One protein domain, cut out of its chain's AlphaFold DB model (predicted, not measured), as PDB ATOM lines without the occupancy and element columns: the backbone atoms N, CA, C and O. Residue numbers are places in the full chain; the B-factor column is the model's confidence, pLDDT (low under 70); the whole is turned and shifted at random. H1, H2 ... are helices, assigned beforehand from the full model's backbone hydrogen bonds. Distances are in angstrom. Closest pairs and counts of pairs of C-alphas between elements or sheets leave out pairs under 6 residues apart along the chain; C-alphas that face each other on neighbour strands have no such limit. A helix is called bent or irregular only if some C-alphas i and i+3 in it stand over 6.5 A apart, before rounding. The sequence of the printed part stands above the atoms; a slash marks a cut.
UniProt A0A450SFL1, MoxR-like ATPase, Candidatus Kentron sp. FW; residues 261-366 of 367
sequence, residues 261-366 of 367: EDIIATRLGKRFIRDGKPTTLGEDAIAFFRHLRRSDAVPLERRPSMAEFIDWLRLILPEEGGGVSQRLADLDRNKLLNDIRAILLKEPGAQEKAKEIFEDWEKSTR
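Overview. This is residues 261 to 366 of the 367 residues of the protein "MoxR-like ATPase" of Candidatus Kentron sp. FW (UniProt A0A450SFL1). Look for a small helical body in which H3 and H4 run side by side in opposite directions, H2 crosses H3, and H6 runs from H4 across to H2. H1 and the turn after it lie toward one end of the long axis, H5 at the other. The printed part has 106 residues, with six named helices, H1 to H6 in order, and no named strand: all helix. It is compact, with a radius of gyration of the C-alphas of 13.3 A, and elongated, spanning 39 by 24 by 22 A.

Along the chain. Find C-alpha 261 at (-8.994, 22.945, -41.024), where H1 begins; it runs to 271 and is irregular, with C-alphas 267 and 270 9.4 A apart. H2, residues 280 to 293, is 20.2 A long. H3, residues 306 to 316, and H4, residues 333 to 343, are each 15.3 A. After H5, residues 348 to 352, H6, residues 354 to 366, runs 18.8 A to C-alpha 366 at (-24.265, 7.709, -39.735).

Arrangement. H1 is close to but not clearly touching H3; C-alphas 264 and 310 are closest, 7.1 A. H2 and H3, a helical hairpin, only just touch, with 3 pairs of C-alphas within 8 A, closest Phe 289 and Phe 309, 7.2 A. H3 and H4, also a helical hairpin, touch at a shallow tilt of 28 degrees, C-alphas 308 and 343 closest at 6.0 A. H6 touches H4 with residues 354 to 355 alone, C-alphas 341 and 354 closest at 6.4 A. Every O i to N i+4 pair is within hydrogen-bond range in H2 to H6; in H1, 5 of 7 are.

Size, cuts and confidence. The C-alphas farthest apart, Asp 275 and Gly 349, are 40.1 A apart. The printed part has no cut; the links H2 to H3 and H3 to H4 are long. Confidence is under 70 at residues 321 to 325 and 366.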
ATOM      1  N   GLU A 261      -8.026  22.154 -41.773       93.38
ATOM      2  CA  GLU A 261      -8.994  22.945 -41.024       93.38
ATOM      3  C   GLU A 261      -8.463  24.343 -40.686       93.38
ATOM      4  O   GLU A 261      -9.198  25.323 -40.821       93.38
ATOM      5  N   ASP A 262      -7.185  24.467 -40.316       91.62
ATOM      6  CA  ASP A 262      -6.556  25.763 -40.017       91.62
ATOM      7  C   ASP A 262      -6.465  26.651 -41.260       91.62
ATOM      8  O   ASP A 262      -6.713  27.865 -41.203       91.62
ATOM      9  N   ILE A 263      -6.133  26.047 -42.403       91.31
ATOM     10  CA  ILE A 263      -6.055  26.741 -43.692       91.31
ATOM     11  C   ILE A 263      -7.439  27.260 -44.092       91.31
ATOM     12  O   ILE A 263      -7.576  28.425 -44.476       91.31
ATOM     13  N   ILE A 264      -8.475  26.427 -43.977       92.00
ATOM     14  CA  ILE A 264      -9.850  26.798 -44.337       92.00
ATOM     15  C   ILE A 264     -10.387  27.869 -43.393       92.00
ATOM     16  O   ILE A 264     -10.930  28.868 -43.865       92.00
ATOM     17  N   ALA A 265     -10.187  27.711 -42.085       91.56
ATOM     18  CA  ALA A 265     -10.577  28.699 -41.086       91.56
ATOM     19  C   ALA A 265      -9.961  30.068 -41.380       91.56
ATOM     20  O   ALA A 265     -10.644  31.089 -41.332       91.56
ATOM     21  N   THR A 266      -8.685  30.084 -41.762       90.19
ATOM     22  CA  THR A 266      -7.975  31.319 -42.094       90.19
ATOM     23  C   THR A 266      -8.493  31.950 -43.394       90.19
ATOM     24  O   THR A 266      -8.604  33.171 -43.477       90.19
ATOM     25  N   ARG A 267      -8.844  31.146 -44.410       87.62
ATOM     26  CA  ARG A 267      -9.290  31.654 -45.722       87.62
ATOM     27  C   ARG A 267     -10.772  32.007 -45.806       87.62
ATOM     28  O   ARG A 267     -11.130  32.885 -46.588       87.62
ATOM     29  N   LEU A 268     -11.631  31.299 -45.080       88.12
ATOM     30  CA  LEU A 268     -13.088  31.463 -45.139       88.12
ATOM     31  C   LEU A 268     -13.659  32.164 -43.902       88.12
ATOM     32  O   LEU A 268     -14.821  32.572 -43.925       88.12
ATOM     33  N   GLY A 269     -12.858  32.343 -42.848       88.88
ATOM     34  CA  GLY A 269     -13.206  33.152 -41.683       88.88
ATOM     35  C   GLY A 269     -14.571  32.784 -41.108       88.88
ATOM     36  O   GLY A 269     -14.861  31.613 -40.866       88.88
ATOM     37  N   LYS A 270     -15.441  33.789 -40.948       87.81
ATOM     38  CA  LYS A 270     -16.778  33.649 -40.347       87.81
ATOM     39  C   LYS A 270     -17.754  32.780 -41.145       87.81
ATOM     40  O   LYS A 270     -18.785  32.380 -40.612       87.81
ATOM     41  N   ARG A 271     -17.459  32.484 -42.417       86.94
ATOM     42  CA  ARG A 271     -18.267  31.551 -43.224       86.94
ATOM     43  C   ARG A 271     -18.053  30.099 -42.802       86.94
ATOM     44  O   ARG A 271     -18.944  29.275 -42.985       86.94
ATOM     45  N   PHE A 272     -16.877  29.796 -42.255       88.88
ATOM     46  CA  PHE A 272     -16.492  28.458 -41.820       88.88
ATOM     47  C   PHE A 272     -16.398  28.328 -40.291       88.88
ATOM     48  O   PHE A 272     -16.713  27.267 -39.769       88.88
ATOM     49  N   ILE A 273     -16.014  29.387 -39.572       88.19
ATOM     50  CA  ILE A 273     -15.911  29.417 -38.106       88.19
ATOM     51  C   ILE A 273     -17.041  30.254 -37.503       88.19
ATOM     52  O   ILE A 273     -17.214  31.419 -37.865       88.19
ATOM     53  N   ARG A 274     -17.746  29.710 -36.507       84.44
ATOM     54  CA  ARG A 274     -18.701  30.433 -35.659       84.44
ATOM     55  C   ARG A 274     -18.494  30.061 -34.197       84.44
ATOM     56  O   ARG A 274     -18.245  28.904 -33.884       84.44
ATOM     57  N   ASP A 275     -18.523  31.058 -33.315       85.44
ATOM     58  CA  ASP A 275     -18.296  30.879 -31.871       85.44
ATOM     59  C   ASP A 275     -17.011  30.083 -31.552       85.44
ATOM     60  O   ASP A 275     -16.951  29.266 -30.636       85.44
ATOM     61  N   GLY A 276     -15.965  30.307 -32.358       83.69
ATOM     62  CA  GLY A 276     -14.656  29.663 -32.218       83.69
ATOM     63  C   GLY A 276     -14.563  28.227 -32.744       83.69
ATOM     64  O   GLY A 276     -13.506  27.617 -32.601       83.69
ATOM     65  N   LYS A 277     -15.618  27.682 -33.365       87.25
ATOM     66  CA  LYS A 277     -15.644  26.310 -33.897       87.25
ATOM     67  C   LYS A 277     -16.058  26.262 -35.372       87.25
ATOM     68  O   LYS A 277     -16.767  27.161 -35.826       87.25
ATOM     69  N   PRO A 278     -15.628  25.241 -36.131       88.38
ATOM     70  CA  PRO A 278     -16.180  24.960 -37.452       88.38
ATOM     71  C   PRO A 278     -17.710  24.849 -37.434       88.38
ATOM     72  O   PRO A 278     -18.297  24.372 -36.465       88.38
ATOM     73  N   THR A 279     -18.373  25.305 -38.497       90.81
ATOM     74  CA  THR A 279     -19.813  25.067 -38.684       90.81
ATOM     75  C   THR A 279     -20.075  23.587 -38.961       90.81
ATOM     76  O   THR A 279     -19.233  22.926 -39.560       90.81
ATOM     77  N   THR A 280     -21.259  23.073 -38.613       90.69
ATOM     78  CA  THR A 280     -21.621  21.664 -38.879       90.69
ATOM     79  C   THR A 280     -21.489  21.313 -40.365       90.69
ATOM     80  O   THR A 280     -20.917  20.286 -40.715       90.69
ATOM     81  N   LEU A 281     -21.924  22.213 -41.254       92.00
ATOM     82  CA  LEU A 281     -21.731  22.059 -42.698       92.00
ATOM     83  C   LEU A 281     -20.245  22.004 -43.087       92.00
ATOM     84  O   LEU A 281     -19.861  21.241 -43.971       92.00
ATOM     85  N   GLY A 282     -19.411  22.829 -42.452       92.50
ATOM     86  CA  GLY A 282     -17.970  22.848 -42.671       92.50
ATOM     87  C   GLY A 282     -17.283  21.560 -42.216       92.50
ATOM     88  O   GLY A 282     -16.423  21.052 -42.934       92.50
ATOM     89  N   GLU A 283     -17.676  21.016 -41.063       92.56
ATOM     90  CA  GLU A 283     -17.176  19.738 -40.539       92.56
ATOM     91  C   GLU A 283     -17.516  18.580 -41.481       92.56
ATOM     92  O   GLU A 283     -16.621  17.833 -41.880       92.56
ATOM     93  N   ASP A 284     -18.774  18.487 -41.922       94.38
ATOM     94  CA  ASP A 284     -19.207  17.487 -42.902       94.38
ATOM     95  C   ASP A 284     -18.437  17.623 -44.225       94.38
ATOM     96  O   ASP A 284     -17.994  16.632 -44.807       94.38
ATOM     97  N   ALA A 285     -18.233  18.855 -44.699       95.31
ATOM     98  CA  ALA A 285     -17.490  19.122 -45.924       95.31
ATOM     99  C   ALA A 285     -16.017  18.684 -45.824       95.31
ATOM    100  O   ALA A 285     -15.487  18.117 -46.782       95.31
ATOM    101  N   ILE A 286     -15.358  18.894 -44.678       95.56
ATOM    102  CA  ILE A 286     -14.001  18.381 -44.425       95.56
ATOM    103  C   ILE A 286     -13.999  16.860 -44.371       95.56
ATOM    104  O   ILE A 286     -13.132  16.234 -44.982       95.56
ATOM    105  N   ALA A 287     -14.965  16.257 -43.677       95.19
ATOM    106  CA  ALA A 287     -15.076  14.808 -43.587       95.19
ATOM    107  C   ALA A 287     -15.251  14.174 -44.976       95.19
ATOM    108  O   ALA A 287     -14.586  13.179 -45.278       95.19
ATOM    109  N   PHE A 288     -16.079  14.773 -45.836       96.31
ATOM    110  CA  PHE A 288     -16.262  14.335 -47.219       96.31
ATOM    111  C   PHE A 288     -14.997  14.539 -48.062       96.31
ATOM    112  O   PHE A 288     -14.562  13.624 -48.757       96.31
ATOM    113  N   PHE A 289     -14.343  15.699 -47.965       96.44
ATOM    114  CA  PHE A 289     -13.089  15.948 -48.683       96.44
ATOM    115  C   PHE A 289     -11.979  14.973 -48.272       96.44
ATOM    116  O   PHE A 289     -11.261  14.453 -49.129       96.44
ATOM    117  N   ARG A 290     -11.871  14.652 -46.979       95.38
ATOM    118  CA  ARG A 290     -10.971  13.605 -46.488       95.38
ATOM    119  C   ARG A 290     -11.318  12.243 -47.079       95.38
ATOM    120  O   ARG A 290     -10.414  11.542 -47.520       95.38
ATOM    121  N   HIS A 291     -12.602  11.884 -47.122       94.88
ATOM    122  CA  HIS A 291     -13.060  10.635 -47.733       94.88
ATOM    123  C   HIS A 291     -12.640  10.534 -49.209       94.88
ATOM    124  O   HIS A 291     -12.059   9.527 -49.603       94.88
ATOM    125  N   LEU A 292     -12.798  11.606 -49.995       95.06
ATOM    126  CA  LEU A 292     -12.352  11.653 -51.397       95.06
ATOM    127  C   LEU A 292     -10.833  11.496 -51.574       95.06
ATOM    128  O   LEU A 292     -10.375  11.069 -52.632       95.06
ATOM    129  N   ARG A 293     -10.029  11.871 -50.573       92.75
ATOM    130  CA  ARG A 293      -8.560  11.791 -50.643       92.75
ATOM    131  C   ARG A 293      -7.990  10.458 -50.147       92.75
ATOM    132  O   ARG A 293      -6.793  10.220 -50.323       92.75
ATOM    133  N   ARG A 294      -8.817   9.588 -49.566       90.25
ATOM    134  CA  ARG A 294      -8.442   8.257 -49.076       90.25
ATOM    135  C   ARG A 294      -8.550   7.224 -50.196       90.25
ATOM    136  O   ARG A 294      -9.646   6.836 -50.572       90.25
ATOM    137  N   SER A 295      -7.413   6.770 -50.730       80.19
ATOM    138  CA  SER A 295      -7.387   5.802 -51.845       80.19
ATOM    139  C   SER A 295      -7.926   4.417 -51.496       80.19
ATOM    140  O   SER A 295      -8.356   3.702 -52.394       80.19
ATOM    141  N   ASP A 296      -7.903   4.041 -50.219       82.69
ATOM    142  CA  ASP A 296      -8.556   2.841 -49.689       82.69
ATOM    143  C   ASP A 296     -10.088   2.949 -49.721       82.69
ATOM    144  O   ASP A 296     -10.767   1.931 -49.821       82.69
ATOM    145  N   ALA A 297     -10.627   4.170 -49.657       81.19
ATOM    146  CA  ALA A 297     -12.062   4.431 -49.663       81.19
ATOM    147  C   ALA A 297     -12.593   4.756 -51.067       81.19
ATOM    148  O   ALA A 297     -13.608   4.205 -51.487       81.19
ATOM    149  N   VAL A 298     -11.907   5.638 -51.801       87.50
ATOM    150  CA  VAL A 298     -12.318   6.102 -53.130       87.50
ATOM    151  C   VAL A 298     -11.124   6.030 -54.090       87.50
ATOM    152  O   VAL A 298     -10.190   6.834 -53.983       87.50
ATOM    153  N   PRO A 299     -11.123   5.094 -55.057       87.88
ATOM    154  CA  PRO A 299     -10.046   4.974 -56.033       87.88
ATOM    155  C   PRO A 299     -10.194   6.050 -57.118       87.88
ATOM    156  O   PRO A 299     -10.749   5.806 -58.188       87.88
ATOM    157  N   LEU A 300      -9.717   7.262 -56.829       89.81
ATOM    158  CA  LEU A 300      -9.606   8.348 -57.805       89.81
ATOM    159  C   LEU A 300      -8.221   8.341 -58.454       89.81
ATOM    160  O   LEU A 300      -7.212   8.345 -57.750       89.81
ATOM    161  N   GLU A 301      -8.177   8.424 -59.786       86.81
ATOM    162  CA  GLU A 301      -6.933   8.659 -60.537       86.81
ATOM    163  C   GLU A 301      -6.308  10.002 -60.151       86.81
ATOM    164  O   GLU A 301      -5.103  10.111 -59.925       86.81
ATOM    165  N   ARG A 302      -7.161  11.020 -59.994       88.94
ATOM    166  CA  ARG A 302      -6.778  12.357 -59.564       88.94
ATOM    167  C   ARG A 302      -7.601  12.788 -58.358       88.94
ATOM    168  O   ARG A 302      -8.821  12.914 -58.419       88.94
ATOM    169  N   ARG A 303      -6.911  13.067 -57.255       91.56
ATOM    170  CA  ARG A 303      -7.535  13.560 -56.024       91.56
ATOM    171  C   ARG A 303      -7.854  15.058 -56.137       91.56
ATOM    172  O   ARG A 303      -7.050  15.800 -56.712       91.56
ATOM    173  N   PRO A 304      -8.970  15.529 -55.551       94.12
ATOM    174  CA  PRO A 304      -9.272  16.955 -55.498       94.12
ATOM    175  C   PRO A 304      -8.214  17.703 -54.682       94.12
ATOM    176  O   PRO A 304      -7.802  17.266 -53.604       94.12
ATOM    177  N   SER A 305      -7.771  18.842 -55.203       92.75
ATOM    178  CA  SER A 305      -6.784  19.726 -54.577       92.75
ATOM    179  C   SER A 305      -7.399  20.590 -53.471       92.75
ATOM    180  O   SER A 305      -8.613  20.780 -53.396       92.75
ATOM    181  N   MET A 306      -6.544  21.197 -52.642       91.56
ATOM    182  CA  MET A 306      -6.980  22.200 -51.662       91.56
ATOM    183  C   MET A 306      -7.659  23.411 -52.316       91.56
ATOM    184  O   MET A 306      -8.594  23.968 -51.744       91.56
ATOM    185  N   ALA A 307      -7.207  23.826 -53.505       89.94
ATOM    186  CA  ALA A 307      -7.805  24.944 -54.234       89.94
ATOM    187  C   ALA A 307      -9.254  24.635 -54.647       89.94
ATOM    188  O   ALA A 307     -10.153  25.410 -54.330       89.94
ATOM    189  N   GLU A 308      -9.489  23.464 -55.248       94.38
ATOM    190  CA  GLU A 308     -10.839  23.013 -55.617       94.38
ATOM    191  C   GLU A 308     -11.739  22.845 -54.396       94.38
ATOM    192  O   GLU A 308     -12.911  23.214 -54.440       94.38
ATOM    193  N   PHE A 309     -11.197  22.343 -53.284       95.44
ATOM    194  CA  PHE A 309     -11.973  22.224 -52.057       95.44
ATOM    195  C   PHE A 309     -12.424  23.584 -51.521       95.44
ATOM    196  O   PHE A 309     -13.591  23.758 -51.175       95.44
ATOM    197  N   ILE A 310     -11.533  24.578 -51.506       92.06
ATOM    198  CA  ILE A 310     -11.872  25.944 -51.087       92.06
ATOM    199  C   ILE A 310     -12.924  26.562 -52.014       92.06
ATOM    200  O   ILE A 310     -13.840  27.232 -51.531       92.06
ATOM    201  N   ASP A 311     -12.827  26.337 -53.324       91.81
ATOM    202  CA  ASP A 311     -13.816  26.837 -54.281       91.81
ATOM    203  C   ASP A 311     -15.180  26.162 -54.106       91.81
ATOM    204  O   ASP A 311     -16.209  26.841 -54.111       91.81
ATOM    205  N   TRP A 312     -15.205  24.858 -53.831       95.44
ATOM    206  CA  TRP A 312     -16.438  24.153 -53.492       95.44
ATOM    207  C   TRP A 312     -17.057  24.674 -52.188       95.44
ATOM    208  O   TRP A 312     -18.250  24.986 -52.154       95.44
ATOM    209  N   LEU A 313     -16.251  24.885 -51.140       93.44
ATOM    210  CA  LEU A 313     -16.705  25.489 -49.882       93.44
ATOM    211  C   LEU A 313     -17.296  26.888 -50.094       93.44
ATOM    212  O   LEU A 313     -18.312  27.221 -49.486       93.44
ATOM    213  N   ARG A 314     -16.716  27.708 -50.980       89.12
ATOM    214  CA  ARG A 314     -17.274  29.028 -51.329       89.12
ATOM    215  C   ARG A 314     -18.661  28.928 -51.965       89.12
ATOM    216  O   ARG A 314     -19.463  29.849 -51.776       89.12
ATOM    217  N   LEU A 315     -18.967  27.844 -52.677       88.88
ATOM    218  CA  LEU A 315     -20.307  27.614 -53.216       88.88
ATOM    219  C   LEU A 315     -21.295  27.183 -52.133       88.88
ATOM    220  O   LEU A 315     -22.365  27.795 -52.024       88.88
ATOM    221  N   ILE A 316     -20.942  26.163 -51.345       90.50
ATOM    222  CA  ILE A 316     -21.880  25.507 -50.424       90.50
ATOM    223  C   ILE A 316     -22.060  26.259 -49.104       90.50
ATOM    224  O   ILE A 316     -23.167  26.283 -48.572       90.50
ATOM    225  N   LEU A 317     -21.018  26.922 -48.590       87.88
ATOM    226  CA  LEU A 317     -21.130  27.668 -47.342       87.88
ATOM    227  C   LEU A 317     -21.954  28.940 -47.565       87.88
ATOM    228  O   LEU A 317     -21.769  29.628 -48.583       87.88
ATOM    229  N   PRO A 318     -22.836  29.301 -46.621       81.50
ATOM    230  CA  PRO A 318     -23.567  30.555 -46.694       81.50
ATOM    231  C   PRO A 318     -22.613  31.761 -46.685       81.50
ATOM    232  O   PRO A 318     -21.434  31.658 -46.326       81.50
ATOM    233  N   GLU A 319     -23.129  32.915 -47.107       77.50
ATOM    234  CA  GLU A 319     -22.452  34.189 -46.849       77.50
ATOM    235  C   GLU A 319     -22.442  34.491 -45.342       77.50
ATOM    236  O   GLU A 319     -23.159  33.853 -44.560       77.50
ATOM    237  N   GLU A 320     -21.608  35.444 -44.920       71.19
ATOM    238  CA  GLU A 320     -21.471  35.796 -43.506       71.19
ATOM    239  C   GLU A 320     -22.840  36.088 -42.863       71.19
ATOM    240  O   GLU A 320     -23.608  36.918 -43.342       71.19
ATOM    241  N   GLY A 321     -23.154  35.372 -41.776       60.06
ATOM    242  CA  GLY A 321     -24.419  35.515 -41.045       60.06
ATOM    243  C   GLY A 321     -25.550  34.561 -41.455       60.06
ATOM    244  O   GLY A 321     -26.589  34.574 -40.795       60.06
ATOM    245  N   GLY A 322     -25.372  33.703 -42.468       63.91
ATOM    246  CA  GLY A 322     -26.377  32.696 -42.848       63.91
ATOM    247  C   GLY A 322     -26.559  31.544 -41.842       63.91
ATOM    248  O   GLY A 322     -25.819  31.429 -40.864       63.91
ATOM    249  N   GLY A 323     -27.581  30.707 -42.075       59.59
ATOM    250  CA  GLY A 323     -27.958  29.578 -41.209       59.59
ATOM    251  C   GLY A 323     -26.852  28.522 -41.088       59.59
ATOM    252  O   GLY A 323     -26.214  28.170 -42.073       59.59
ATOM    253  N   VAL A 324     -26.611  28.044 -39.863       57.16
ATOM    254  CA  VAL A 324     -25.329  27.425 -39.458       57.16
ATOM    255  C   VAL A 324     -25.440  25.956 -39.052       57.16
ATOM    256  O   VAL A 324     -24.428  25.300 -38.835       57.16
ATOM    257  N   SER A 325     -26.665  25.454 -38.909       65.44
ATOM    258  CA  SER A 325     -26.940  24.118 -38.361       65.44
ATOM    259  C   SER A 325     -27.233  23.071 -39.430       65.44
ATOM    260  O   SER A 325     -27.566  21.942 -39.091       65.44
ATOM    261  N   GLN A 326     -27.153  23.443 -40.709       83.25
ATOM    262  CA  GLN A 326     -27.391  22.509 -41.804       83.25
ATOM    263  C   GLN A 326     -26.232  21.523 -41.908       83.25
ATOM    264  O   GLN A 326     -25.069  21.928 -41.865       83.25
ATOM    265  N   ARG A 327     -26.556  20.243 -42.060       89.50
ATOM    266  CA  ARG A 327     -25.595  19.221 -42.469       89.50
ATOM    267  C   ARG A 327     -25.405  19.258 -43.975       89.50
ATOM    268  O   ARG A 327     -26.259  19.752 -44.714       89.50
ATOM    269  N   LEU A 328     -24.310  18.680 -44.452       90.62
ATOM    270  CA  LEU A 328     -24.071  18.539 -45.889       90.62
ATOM    271  C   LEU A 328     -25.167  17.694 -46.560       90.62
ATOM    272  O   LEU A 328     -25.584  17.997 -47.675       90.62
ATOM    273  N   ALA A 329     -25.674  16.683 -45.849       89.25
ATOM    274  CA  ALA A 329     -26.776  15.831 -46.296       89.25
ATOM    275  C   ALA A 329     -28.131  16.561 -46.404       89.25
ATOM    276  O   ALA A 329     -29.017  16.076 -47.104       89.25
ATOM    277  N   ASP A 330     -28.286  17.719 -45.753       89.50
ATOM    278  CA  ASP A 330     -29.532  18.497 -45.764       89.50
ATOM    279  C   ASP A 330     -29.623  19.455 -46.966       89.50
ATOM    280  O   ASP A 330     -30.654  20.098 -47.181       89.50
ATOM    281  N   LEU A 331     -28.541  19.600 -47.742       89.12
ATOM    282  CA  LEU A 331     -28.525  20.445 -48.935       89.12
ATOM    283  C   LEU A 331     -29.329  19.820 -50.084       89.12
ATOM    284  O   LEU A 331     -29.519  18.608 -50.158       89.12
ATOM    285  N   ASP A 332     -29.753  20.658 -51.039       90.81
ATOM    286  CA  ASP A 332     -30.390  20.179 -52.269       90.81
ATOM    287  C   ASP A 332     -29.481  19.170 -52.985       90.81
ATOM    288  O   ASP A 332     -28.395  19.511 -53.465       90.81
ATOM    289  N   ARG A 333     -29.931  17.912 -53.038       91.81
ATOM    290  CA  ARG A 333     -29.109  16.781 -53.477       91.81
ATOM    291  C   ARG A 333     -28.641  16.925 -54.919       91.81
ATOM    292  O   ARG A 333     -27.500  16.592 -55.229       91.81
ATOM    293  N   ASN A 334     -29.507  17.423 -55.798       90.88
ATOM    294  CA  ASN A 334     -29.187  17.577 -57.213       90.88
ATOM    295  C   ASN A 334     -28.122  18.655 -57.412       90.88
ATOM    296  O   ASN A 334     -27.116  18.411 -58.081       90.88
ATOM    297  N   LYS A 335     -28.300  19.819 -56.781       90.25
ATOM    298  CA  LYS A 335     -27.316  20.901 -56.804       90.25
ATOM    299  C   LYS A 335     -25.986  20.452 -56.204       90.25
ATOM    300  O   LYS A 335     -24.952  20.662 -56.824       90.25
ATOM    301  N   LEU A 336     -26.008  19.793 -55.045       93.00
ATOM    302  CA  LEU A 336     -24.800  19.323 -54.367       93.00
ATOM    303  C   LEU A 336     -23.991  18.352 -55.236       93.00
ATOM    304  O   LEU A 336     -22.787  18.536 -55.402       93.00
ATOM    305  N   LEU A 337     -24.646  17.345 -55.822       95.31
ATOM    306  CA  LEU A 337     -23.974  16.383 -56.699       95.31
ATOM    307  C   LEU A 337     -23.419  17.053 -57.962       95.31
ATOM    308  O   LEU A 337     -22.340  16.684 -58.418       95.31
ATOM    309  N   ASN A 338     -24.115  18.048 -58.513       93.38
ATOM    310  CA  ASN A 338     -23.609  18.820 -59.647       93.38
ATOM    311  C   ASN A 338     -22.384  19.662 -59.263       93.38
ATOM    312  O   ASN A 338     -21.401  19.654 -60.001       93.38
ATOM    313  N   ASP A 339     -22.396  20.310 -58.095       93.94
ATOM    314  CA  ASP A 339     -21.255  21.073 -57.577       93.94
ATOM    315  C   ASP A 339     -20.037  20.146 -57.342       93.94
ATOM    316  O   ASP A 339     -18.914  20.487 -57.717       93.94
ATOM    317  N   ILE A 340     -20.251  18.939 -56.792       95.62
ATOM    318  CA  ILE A 340     -19.201  17.918 -56.598       95.62
ATOM    319  C   ILE A 340     -18.612  17.470 -57.943       95.62
ATOM    320  O   ILE A 340     -17.389  17.456 -58.093       95.62
ATOM    321  N   ARG A 341     -19.454  17.143 -58.934       95.62
ATOM    322  CA  ARG A 341     -19.007  16.763 -60.288       95.62
ATOM    323  C   ARG A 341     -18.217  17.879 -60.957       95.62
ATOM    324  O   ARG A 341     -17.169  17.636 -61.535       95.62
ATOM    325  N   ALA A 342     -18.704  19.112 -60.871       93.56
ATOM    326  CA  ALA A 342     -18.084  20.233 -61.560       93.56
ATOM    327  C   ALA A 342     -16.735  20.633 -60.943       93.56
ATOM    328  O   ALA A 342     -15.841  21.080 -61.668       93.56
ATOM    329  N   ILE A 343     -16.574  20.503 -59.620       95.06
ATOM    330  CA  ILE A 343     -15.420  21.066 -58.901       95.06
ATOM    331  C   ILE A 343     -14.463  20.001 -58.378       95.06
ATOM    332  O   ILE A 343     -13.260  20.145 -58.576       95.06
ATOM    333  N   LEU A 344     -14.965  18.954 -57.724       95.88
ATOM    334  CA  LEU A 344     -14.129  17.993 -56.997       95.88
ATOM    335  C   LEU A 344     -13.781  16.748 -57.824       95.88
ATOM    336  O   LEU A 344     -12.736  16.146 -57.595       95.88
ATOM    337  N   LEU A 345     -14.625  16.363 -58.786       95.44
ATOM    338  CA  LEU A 345     -14.439  15.156 -59.600       95.44
ATOM    339  C   LEU A 345     -14.227  15.537 -61.069       95.44
ATOM    340  O   LEU A 345     -15.179  15.697 -61.821       95.44
ATOM    341  N   LYS A 346     -12.974  15.725 -61.495       89.94
ATOM    342  CA  LYS A 346     -12.670  16.188 -62.865       89.94
ATOM    343  C   LYS A 346     -12.649  15.086 -63.925       89.94
ATOM    344  O   LYS A 346     -12.775  15.402 -65.102       89.94
ATOM    345  N   GLU A 347     -12.554  13.826 -63.512       91.75
ATOM    346  CA  GLU A 347     -12.502  12.689 -64.432       91.75
ATOM    347  C   GLU A 347     -13.911  12.171 -64.769       91.75
ATOM    348  O   GLU A 347     -14.714  11.996 -63.844       91.75
ATOM    349  N   PRO A 348     -14.224  11.855 -66.045       91.81
ATOM    350  CA  PRO A 348     -15.551  11.382 -66.450       91.81
ATOM    351  C   PRO A 348     -16.051  10.191 -65.622       91.81
ATOM    352  O   PRO A 348     -17.151  10.234 -65.070       91.81
ATOM    353  N   GLY A 349     -15.203   9.175 -65.426       91.38
ATOM    354  CA  GLY A 349     -15.556   7.996 -64.632       91.38
ATOM    355  C   GLY A 349     -15.822   8.307 -63.153       91.38
ATOM    356  O   GLY A 349     -16.639   7.645 -62.514       91.38
ATOM    357  N   ALA A 350     -15.181   9.340 -62.596       92.31
ATOM    358  CA  ALA A 350     -15.465   9.801 -61.239       92.31
ATOM    359  C   ALA A 350     -16.783  10.593 -61.176       92.31
ATOM    360  O   ALA A 350     -17.544  10.448 -60.219       92.31
ATOM    361  N   GLN A 351     -17.093  11.396 -62.200       94.62
ATOM    362  CA  GLN A 351     -18.341  12.167 -62.267       94.62
ATOM    363  C   GLN A 351     -19.588  11.282 -62.344       94.62
ATOM    364  O   GLN A 351     -20.603  11.594 -61.707       94.62
ATOM    365  N   GLU A 352     -19.511  10.176 -63.085       94.62
ATOM    366  CA  GLU A 352     -20.581   9.176 -63.167       94.62
ATOM    367  C   GLU A 352     -20.874   8.570 -61.788       94.62
ATOM    368  O   GLU A 352     -22.031   8.494 -61.368       94.62
ATOM    369  N   LYS A 353     -19.819   8.269 -61.024       94.69
ATOM    370  CA  LYS A 353     -19.892   7.668 -59.683       94.69
ATOM    371  C   LYS A 353     -20.158   8.661 -58.550       94.69
ATOM    372  O   LYS A 353     -20.263   8.256 -57.398       94.69
ATOM    373  N   ALA A 354     -20.311   9.959 -58.832       95.56
ATOM    374  CA  ALA A 354     -20.443  10.994 -57.800       95.56
ATOM    375  C   ALA A 354     -21.566  10.716 -56.782       95.56
ATOM    376  O   ALA A 354     -21.419  11.011 -55.597       95.56
ATOM    377  N   LYS A 355     -22.688  10.143 -57.244       96.19
ATOM    378  CA  LYS A 355     -23.815   9.774 -56.378       96.19
ATOM    379  C   LYS A 355     -23.431   8.648 -55.417       96.19
ATOM    380  O   LYS A 355     -23.660   8.799 -54.225       96.19
ATOM    381  N   GLU A 356     -22.846   7.574 -55.938       95.75
ATOM    382  CA  GLU A 356     -22.415   6.402 -55.164       95.75
ATOM    383  C   GLU A 356     -21.379   6.804 -54.111       95.75
ATOM    384  O   GLU A 356     -21.577   6.551 -52.928       95.75
ATOM    385  N   ILE A 357     -20.353   7.559 -54.522       95.56
ATOM    386  CA  ILE A 357     -19.295   8.063 -53.634       95.56
ATOM    387  C   ILE A 357     -19.884   8.871 -52.469       95.56
ATOM    388  O   ILE A 357     -19.476   8.712 -51.319       95.56
ATOM    389  N   PHE A 358     -20.853   9.749 -52.744       95.62
ATOM    390  CA  PHE A 358     -21.486  10.534 -51.687       95.62
ATOM    391  C   PHE A 358     -22.360   9.673 -50.762       95.62
ATOM    392  O   PHE A 358     -22.334   9.867 -49.549       95.62
ATOM    393  N   GLU A 359     -23.141   8.734 -51.308       94.56
ATOM    394  CA  GLU A 359     -23.984   7.830 -50.508       94.56
ATOM    395  C   GLU A 359     -23.154   6.924 -49.598       94.56
ATOM    396  O   GLU A 359     -23.547   6.677 -48.457       94.56
ATOM    397  N   ASP A 360     -22.004   6.458 -50.072       93.75
ATOM    398  CA  ASP A 360     -21.100   5.624 -49.286       93.75
ATOM    399  C   ASP A 360     -20.462   6.413 -48.138       93.75
ATOM    400  O   ASP A 360     -20.440   5.939 -46.997       93.75
ATOM    401  N   TRP A 361     -20.058   7.663 -48.382       94.75
ATOM    402  CA  TRP A 361     -19.630   8.567 -47.313       94.75
ATOM    403  C   TRP A 361     -20.746   8.831 -46.285       94.75
ATOM    404  O   TRP A 361     -20.511   8.747 -45.075       94.75
ATOM    405  N   GLU A 362     -21.969   9.106 -46.740       91.88
ATOM    406  CA  GLU A 362     -23.121   9.395 -45.877       91.88
ATOM    407  C   GLU A 362     -23.484   8.198 -44.980       91.88
ATOM    408  O   GLU A 362     -23.815   8.371 -43.806       91.88
ATOM    409  N   LYS A 363     -23.367   6.969 -45.495       89.94
ATOM    410  CA  LYS A 363     -23.527   5.746 -44.691       89.94
ATOM    411  C   LYS A 363     -22.424   5.621 -43.640       89.94
ATOM    412  O   LYS A 363     -22.723   5.319 -42.490       89.94
ATOM    413  N   SER A 364     -21.171   5.896 -44.016       85.06
ATOM    414  CA  SER A 364     -20.006   5.779 -43.119       85.06
ATOM    415  C   SER A 364     -19.980   6.793 -41.970       85.06
ATOM    416  O   SER A 364     -19.250   6.602 -41.006       85.06
ATOM    417  N   THR A 365     -20.753   7.878 -42.076       78.56
ATOM    418  CA  THR A 365     -20.840   8.949 -41.067       78.56
ATOM    419  C   THR A 365     -22.080   8.846 -40.172       78.56
ATOM    420  O   THR A 365     -22.178   9.571 -39.182       78.56
ATOM    421  N   ARG A 366     -23.038   7.969 -40.513       63.09
ATOM    422  CA  ARG A 366     -24.265   7.709 -39.735       63.09
ATOM    423  C   ARG A 366     -24.214   6.433 -38.891       63.09
ATOM    424  O   ARG A 366     -25.060   6.296 -38.007       63.09
TER     425      ARG A 366